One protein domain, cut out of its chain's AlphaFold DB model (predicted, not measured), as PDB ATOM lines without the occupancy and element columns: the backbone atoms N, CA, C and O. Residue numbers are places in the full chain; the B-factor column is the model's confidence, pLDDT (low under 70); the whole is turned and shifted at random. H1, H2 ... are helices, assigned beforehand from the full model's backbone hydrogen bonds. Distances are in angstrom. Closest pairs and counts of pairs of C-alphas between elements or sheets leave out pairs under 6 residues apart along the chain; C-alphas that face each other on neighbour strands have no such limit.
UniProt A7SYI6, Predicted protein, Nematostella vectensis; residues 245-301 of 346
ATOM      1  N   SER A 245       1.899 -22.426  25.824       95.94
ATOM      2  CA  SER A 245       2.987 -21.506  26.198       95.94
ATOM      3  C   SER A 245       4.067 -22.191  27.043       95.94
ATOM      4  O   SER A 245       5.255 -21.966  26.812       95.94
ATOM      5  N   PHE A 246       3.652 -23.056  27.974       96.44
ATOM      6  CA  PHE A 246       4.541 -23.868  28.804       96.44
ATOM      7  C   PHE A 246       5.400 -24.803  27.951       96.44
ATOM      8  O   PHE A 246       6.626 -24.752  28.002       96.44
ATOM      9  N   GLU A 247       4.768 -25.603  27.094       96.88
ATOM     10  CA  GLU A 247       5.481 -26.546  26.237       96.88
ATOM     11  C   GLU A 247       6.432 -25.837  25.268       96.88
ATOM     12  O   GLU A 247       7.547 -26.304  25.038       96.88
ATOM     13  N   ARG A 248       6.043 -24.672  24.738       97.25
ATOM     14  CA  ARG A 248       6.920 -23.846  23.901       97.25
ATOM     15  C   ARG A 248       8.184 -23.431  24.655       97.25
ATOM     16  O   ARG A 248       9.268 -23.485  24.075       97.25
ATOM     17  N   ALA A 249       8.058 -23.027  25.918       97.56
ATOM     18  CA  ALA A 249       9.199 -22.645  26.745       97.56
ATOM     19  C   ALA A 249      10.136 -23.838  26.996       97.56
ATOM     20  O   ALA A 249      11.348 -23.705  26.825       97.56
ATOM     21  N   GLU A 250       9.590 -25.012  27.311       98.06
ATOM     22  CA  GLU A 250      10.389 -26.222  27.547       98.06
ATOM     23  C   GLU A 250      11.053 -26.745  26.269       98.06
ATOM     24  O   GLU A 250      12.246 -27.047  26.261       98.06
ATOM     25  N   ARG A 251      10.339 -26.751  25.140       97.50
ATOM     26  CA  ARG A 251      10.928 -27.076  23.833       97.50
ATOM     27  C   ARG A 251      12.023 -26.082  23.448       97.50
ATOM     28  O   ARG A 251      13.009 -26.493  22.839       97.50
ATOM     29  N   HIS A 252      11.872 -24.799  23.782       97.88
ATOM     30  CA  HIS A 252      12.907 -23.790  23.559       97.88
ATOM     31  C   HIS A 252      14.148 -24.052  24.425       97.88
ATOM     32  O   HIS A 252      15.259 -24.037  23.896       97.88
ATOM     33  N   LYS A 253      13.981 -24.353  25.720       97.81
ATOM     34  CA  LYS A 253      15.094 -24.773  26.594       97.81
ATOM     35  C   LYS A 253      15.804 -25.997  26.021       97.81
ATOM     36  O   LYS A 253      17.023 -25.978  25.885       97.81
ATOM     37  N   HIS A 254      15.043 -27.003  25.589       97.94
ATOM     38  CA  HIS A 254      15.596 -28.198  24.953       97.94
ATOM     39  C   HIS A 254      16.413 -27.863  23.700       97.94
ATOM     40  O   HIS A 254      17.527 -28.353  23.547       97.94
ATOM     41  N   LEU A 255      15.928 -26.967  22.831       97.94
ATOM     42  CA  LEU A 255      16.690 -26.514  21.660       97.94
ATOM     43  C   LEU A 255      18.019 -25.856  22.054       97.94
ATOM     44  O   LEU A 255      19.043 -26.127  21.426       97.94
ATOM     45  N   VAL A 256      18.020 -25.012  23.089       97.56
ATOM     46  CA  VAL A 256      19.248 -24.392  23.608       97.56
ATOM     47  C   VAL A 256      20.219 -25.466  24.107       97.56
ATOM     48  O   VAL A 256      21.391 -25.434  23.730       97.56
ATOM     49  N   THR A 257      19.734 -26.458  24.855       96.69
ATOM     50  CA  THR A 257      20.529 -27.609  25.312       96.69
ATOM     51  C   THR A 257      21.114 -28.404  24.142       96.69
ATOM     52  O   THR A 257      22.307 -28.702  24.134       96.69
ATOM     53  N   LEU A 258      20.333 -28.672  23.090       97.38
ATOM     54  CA  LEU A 258      20.837 -29.323  21.875       97.38
ATOM     55  C   LEU A 258      21.942 -28.500  21.200       97.38
ATOM     56  O   LEU A 258      22.936 -29.061  20.740       97.38
ATOM     57  N   MET A 259      21.802 -27.174  21.147       97.56
ATOM     58  CA  MET A 259      22.828 -26.293  20.574       97.56
ATOM     59  C   MET A 259      24.083 -26.203  21.441       97.56
ATOM     60  O   MET A 259      25.182 -26.050  20.904       97.56
ATOM     61  N   TYR A 260      23.947 -26.329  22.758       95.88
ATOM     62  CA  TYR A 260      25.077 -26.474  23.666       95.88
ATOM     63  C   TYR A 260      25.803 -27.804  23.426       95.88
ATOM     64  O   TYR A 260      27.001 -27.812  23.141       95.88
ATOM     65  N   HIS A 261      25.082 -28.925  23.406       95.44
ATOM     66  CA  HIS A 261      25.670 -30.235  23.123       95.44
ATOM     67  C   HIS A 261      26.312 -30.310  21.737       95.44
ATOM     68  O   HIS A 261      27.362 -30.928  21.590       95.44
ATOM     69  N   ALA A 262      25.768 -29.623  20.732       95.44
ATOM     70  CA  ALA A 262      26.353 -29.562  19.392       95.44
ATOM     71  C   ALA A 262      27.724 -28.857  19.332       95.44
ATOM     72  O   ALA A 262      28.354 -28.870  18.268       95.44
ATOM     73  N   GLN A 263      28.167 -28.215  20.417       93.62
ATOM     74  CA  GLN A 263      29.519 -27.667  20.571       93.62
ATOM     75  C   GLN A 263      30.495 -28.657  21.217       93.62
ATOM     76  O   GLN A 263      31.700 -28.451  21.116       93.62
ATOM     77  N   LEU A 264      29.988 -29.699  21.880       92.44
ATOM     78  CA  LEU A 264      30.776 -30.663  22.655       92.44
ATOM     79  C   LEU A 264      30.826 -32.042  21.992       92.44
ATOM     80  O   LEU A 264      31.844 -32.728  22.065       92.44
ATOM     81  N   TYR A 265      29.740 -32.429  21.331       94.25
ATOM     82  CA  TYR A 265      29.525 -33.747  20.753       94.25
ATOM     83  C   TYR A 265      29.354 -33.667  19.237       94.25
ATOM     84  O   TYR A 265      28.989 -32.627  18.673       94.25
ATOM     85  N   GLU A 266      29.597 -34.796  18.576       93.75
ATOM     86  CA  GLU A 266      29.288 -34.952  17.158       93.75
ATOM     87  C   GLU A 266      27.797 -34.702  16.893       93.75
ATOM     88  O   GLU A 266      26.915 -35.073  17.672       93.75
ATOM     89  N   TRP A 267      27.495 -34.052  15.765       94.62
ATOM     90  CA  TRP A 267      26.118 -33.637  15.470       94.62
ATOM     91  C   TRP A 267      25.159 -34.826  15.363       94.62
ATOM     92  O   TRP A 267      24.000 -34.734  15.761       94.62
ATOM     93  N   GLU A 268      25.648 -35.964  14.873       93.81
ATOM     94  CA  GLU A 268      24.848 -37.184  14.780       93.81
ATOM     95  C   GLU A 268      24.426 -37.715  16.154       93.81
ATOM     96  O   GLU A 268      23.294 -38.170  16.309       93.81
ATOM     97  N   THR A 269      25.297 -37.608  17.157       95.00
ATOM     98  CA  THR A 269      25.021 -38.004  18.543       95.00
ATOM     99  C   THR A 269      23.955 -37.110  19.159       95.00
ATOM    100  O   THR A 269      23.031 -37.593  19.809       95.00
ATOM    101  N   VAL A 270      24.032 -35.803  18.901       96.50
ATOM    102  CA  VAL A 270      23.035 -34.832  19.377       96.50
ATOM    103  C   VAL A 270      21.668 -35.086  18.740       96.50
ATOM    104  O   VAL A 270      20.648 -35.026  19.427       96.50
ATOM    105  N   LEU A 271      21.631 -35.429  17.449       95.81
ATOM    106  CA  LEU A 271      20.397 -35.852  16.782       95.81
ATOM    107  C   LEU A 271      19.845 -37.158  17.370       95.81
ATOM    108  O   LEU A 271      18.633 -37.272  17.541       95.81
ATOM    109  N   ALA A 272      20.705 -38.121  17.713       95.62
ATOM    110  CA  ALA A 272      20.286 -39.362  18.363       95.62
ATOM    111  C   ALA A 272      19.703 -39.114  19.765       95.62
ATOM    112  O   ALA A 272      18.656 -39.668  20.093       95.62
ATOM    113  N   PHE A 273      20.324 -38.236  20.560       97.31
ATOM    114  CA  PHE A 273      19.784 -37.787  21.846       97.31
ATOM    115  C   PHE A 273      18.413 -37.123  21.681       97.31
ATOM    116  O   PHE A 273      17.457 -37.503  22.354       97.31
ATOM    117  N   HIS A 274      18.284 -36.180  20.743       97.56
ATOM    118  CA  HIS A 274      17.001 -35.539  20.463       97.56
ATOM    119  C   HIS A 274      15.924 -36.550  20.046       97.56
ATOM    120  O   HIS A 274      14.805 -36.483  20.552       97.56
ATOM    121  N   GLY A 275      16.264 -37.495  19.167       97.12
ATOM    122  CA  GLY A 275      15.358 -38.563  18.749       97.12
ATOM    123  C   GLY A 275      14.929 -39.458  19.912       97.12
ATOM    124  O   GLY A 275      13.756 -39.802  20.010       97.12
ATOM    125  N   ALA A 276      15.842 -39.778  20.835       97.56
ATOM    126  CA  ALA A 276      15.512 -40.532  22.042       97.56
ATOM    127  C   ALA A 276      14.529 -39.767  22.943       97.56
ATOM    128  O   ALA A 276      13.567 -40.362  23.417       97.56
ATOM    129  N   VAL A 277      14.726 -38.457  23.132       97.88
ATOM    130  CA  VAL A 277      13.791 -37.603  23.889       97.88
ATOM    131  C   VAL A 277      12.396 -37.629  23.265       97.88
ATOM    132  O   VAL A 277      11.422 -37.876  23.972       97.88
ATOM    133  N   LEU A 278      12.293 -37.422  21.946       97.62
ATOM    134  CA  LEU A 278      11.002 -37.455  21.252       97.62
ATOM    135  C   LEU A 278      10.309 -38.811  21.406       97.62
ATOM    136  O   LEU A 278       9.120 -38.861  21.695       97.62
ATOM    137  N   LEU A 279      11.060 -39.902  21.287       97.44
ATOM    138  CA  LEU A 279      10.529 -41.255  21.371       97.44
ATOM    139  C   LEU A 279      10.028 -41.622  22.779       97.44
ATOM    140  O   LEU A 279       9.002 -42.289  22.897       97.44
ATOM    141  N   GLU A 280      10.693 -41.183  23.853       97.75
ATOM    142  CA  GLU A 280      10.163 -41.380  25.215       97.75
ATOM    143  C   GLU A 280       8.901 -40.532  25.469       97.75
ATOM    144  O   GLU A 280       7.985 -40.981  26.163       97.75
ATOM    145  N   ILE A 281       8.810 -39.339  24.864       97.56
ATOM    146  CA  ILE A 281       7.607 -38.496  24.928       97.56
ATOM    147  C   ILE A 281       6.446 -39.131  24.153       97.56
ATOM    148  O   ILE A 281       5.334 -39.211  24.669       97.56
ATOM    149  N   GLU A 282       6.692 -39.638  22.945       97.00
ATOM    150  CA  GLU A 282       5.686 -40.334  22.126       97.00
ATOM    151  C   GLU A 282       5.145 -41.596  22.810       97.00
ATOM    152  O   GLU A 282       3.976 -41.944  22.648       97.00
ATOM    153  N   ARG A 283       5.971 -42.262  23.624       97.50
ATOM    154  CA  ARG A 283       5.564 -43.400  24.464       97.50
ATOM    155  C   ARG A 283       4.783 -42.995  25.715       97.50
ATOM    156  O   ARG A 283       4.284 -43.873  26.414       97.50
ATOM    157  N   GLY A 284       4.705 -41.700  26.020       96.94
ATOM    158  CA  GLY A 284       4.099 -41.181  27.245       96.94
ATOM    159  C   GLY A 284       4.912 -41.471  28.510       96.94
ATOM    160  O   GLY A 284       4.366 -41.385  29.607       96.94
ATOM    161  N   LEU A 285       6.194 -41.833  28.373       97.25
ATOM    162  CA  LEU A 285       7.091 -42.093  29.505       97.25
ATOM    163  C   LEU A 285       7.691 -40.805  30.071       97.25
ATOM    164  O   LEU A 285       8.026 -40.756  31.251       97.25
ATOM    165  N   LEU A 286       7.808 -39.776  29.234       97.12
ATOM    166  CA  LEU A 286       8.253 -38.438  29.608       97.12
ATOM    167  C   LEU A 286       7.320 -37.388  29.012       97.12
ATOM    168  O   LEU A 286       6.601 -37.635  28.043       97.12
ATOM    169  N   LYS A 287       7.375 -36.180  29.560       97.06
ATOM    170  CA  LYS A 287       6.742 -34.983  28.998       97.06
ATOM    171  C   LYS A 287       7.746 -33.839  28.903       97.06
ATOM    172  O   LYS A 287       8.800 -33.835  29.536       97.06
ATOM    173  N   TRP A 288       7.394 -32.828  28.116       96.75
ATOM    174  CA  TRP A 288       8.140 -31.573  28.099       96.75
ATOM    175  C   TRP A 288       8.181 -30.961  29.506       96.75
ATOM    176  O   TRP A 288       7.142 -30.823  30.153       96.75
ATOM    177  N   GLY A 289       9.384 -30.607  29.962       94.19
ATOM    178  CA  GLY A 289       9.647 -30.108  31.315       94.19
ATOM    179  C   GLY A 289      10.178 -31.159  32.293       94.19
ATOM    180  O   GLY A 289      10.635 -30.787  33.371       94.19
ATOM    181  N   ASP A 290      10.168 -32.444  31.928       97.25
ATOM    182  CA  ASP A 290      10.865 -33.473  32.702       97.25
ATOM    183  C   ASP A 290      12.385 -33.396  32.492       97.25
ATOM    184  O   ASP A 290      12.886 -32.837  31.513       97.25
ATOM    185  N   SER A 291      13.140 -34.001  33.412       95.94
ATOM    186  CA  SER A 291      14.590 -34.128  33.262       95.94
ATOM    187  C   SER A 291      14.962 -35.218  32.253       95.94
ATOM    188  O   SER A 291      14.526 -36.368  32.351       95.94
ATOM    189  N   PHE A 292      15.859 -34.877  31.326       96.50
ATOM    190  CA  PHE A 292      16.395 -35.794  30.317       96.50
ATOM    191  C   PHE A 292      17.789 -36.340  30.654       96.50
ATOM    192  O   PHE A 292      18.394 -37.001  29.812       96.50
ATOM    193  N   SER A 293      18.303 -36.130  31.872       94.06
ATOM    194  CA  SER A 293      19.679 -36.512  32.242       94.06
ATOM    195  C   SER A 293      19.976 -38.002  32.041       94.06
ATOM    196  O   SER A 293      21.074 -38.373  31.641       94.06
ATOM    197  N   HIS A 294      18.995 -38.884  32.259       93.81
ATOM    198  CA  HIS A 294      19.183 -40.320  32.019       93.81
ATOM    199  C   HIS A 294      19.378 -40.643  30.524       93.81
ATOM    200  O   HIS A 294      20.160 -41.528  30.173       93.81
ATOM    201  N   LEU A 295      18.704 -39.907  29.632       95.75
ATOM    202  CA  LEU A 295      18.884 -40.016  28.183       95.75
ATOM    203  C   LEU A 295      20.205 -39.400  27.751       95.75
ATOM    204  O   LEU A 295      20.871 -39.963  26.885       95.75
ATOM    205  N   GLU A 296      20.593 -38.288  28.367       93.44
ATOM    206  CA  GLU A 296      21.870 -37.622  28.130       93.44
ATOM    207  C   GLU A 296      23.032 -38.578  28.421       93.44
ATOM    208  O   GLU A 296      23.838 -38.861  27.533       93.44
ATOM    209  N   SER A 297      23.042 -39.191  29.607       90.94
ATOM    210  CA  SER A 297      24.038 -40.199  29.974       90.94
ATOM    211  C   SER A 297      24.009 -41.406  29.035       90.94
ATOM    212  O   SER A 297      25.044 -41.904  28.611       90.94
ATOM    213  N   ARG A 298      22.825 -41.873  28.631       92.44
ATOM    214  CA  ARG A 298      22.713 -43.043  27.748       92.44
ATOM    215  C   ARG A 298      23.200 -42.779  26.318       92.44
ATOM    216  O   ARG A 298      23.697 -43.700  25.676       92.44
ATOM    217  N   THR A 299      23.011 -41.568  25.795       91.94
ATOM    218  CA  THR A 299      23.188 -41.272  24.358       91.94
ATOM    219  C   THR A 299      24.424 -40.442  24.034       91.94
ATOM    220  O   THR A 299      24.978 -40.616  22.952       91.94
ATOM    221  N   LEU A 300      24.885 -39.576  24.942       90.06
ATOM    222  CA  LEU A 300      26.027 -38.684  24.702       90.06
ATOM    223  C   LEU A 300      27.361 -39.238  25.235       90.06
ATOM    224  O   LEU A 300      28.406 -38.609  25.067       90.06
ATOM    225  N   HIS A 301      27.379 -40.418  25.860       79.81
ATOM    226  CA  HIS A 301      28.622 -41.007  26.364       79.81
ATOM    227  C   HIS A 301      29.618 -41.356  25.239       79.81
ATOM    228  O   HIS A 301      29.296 -42.043  24.274       79.81
TER     229      HIS A 301
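This is residues 245 to 301 of the 346 residues of the protein "Predicted protein" of Nematostella vectensis (UniProt A7SYI6). What is the picture? H1 and H2 make a narrow V, meeting near their tight link, and the shorter H3 folds back to pack on H2. What makes it up? The printed part has 57 residues with H1, H2 and H3 in that order, no named strand, class all helix. It is compact, radius of gyration of the C-alphas 10.9 A, spans 29 by 21 by 15 A.

Where do the first two helices meet? H1, residues 245 to 261, and H2, residues 267 to 282, form a hairpin at a shallow tilt of 27 degrees, opposite ways. They only just touch, with 3 pairs of C-alphas within 8 A, through 258 to 261 and 270 to 274 alone; the closest C-alphas, Leu 258 and Val 270, are 6.4 A apart. And the third? H3, residues 293 to 300, touches H2 in a hairpin at a steep tilt of 39 degrees, opposite ways; the closest C-alphas, Phe 273 and Thr 299, are 5.5 A apart. H1 and H3 are apart. Are the backbones helical? Every O i to N i+4 pair in H1, H2 and H3 is within hydrogen-bond range.

Where does H1 begin? C-alpha 245 is at (2.987, -21.506, 26.198), and H1 is 24.5 A long. Where does H3 end? H2 is 22.5 A long and H3 10.1 A, ending with C-alpha 300 at (26.027, -38.684, 24.702).

How far does it reach? The two farthest C-alphas, Ser 245 and His 301, are 32.2 A apart. Is anything missing or unsure? The printed part has no cut, no link is long, and no printed residue is under 70 in pLDDT.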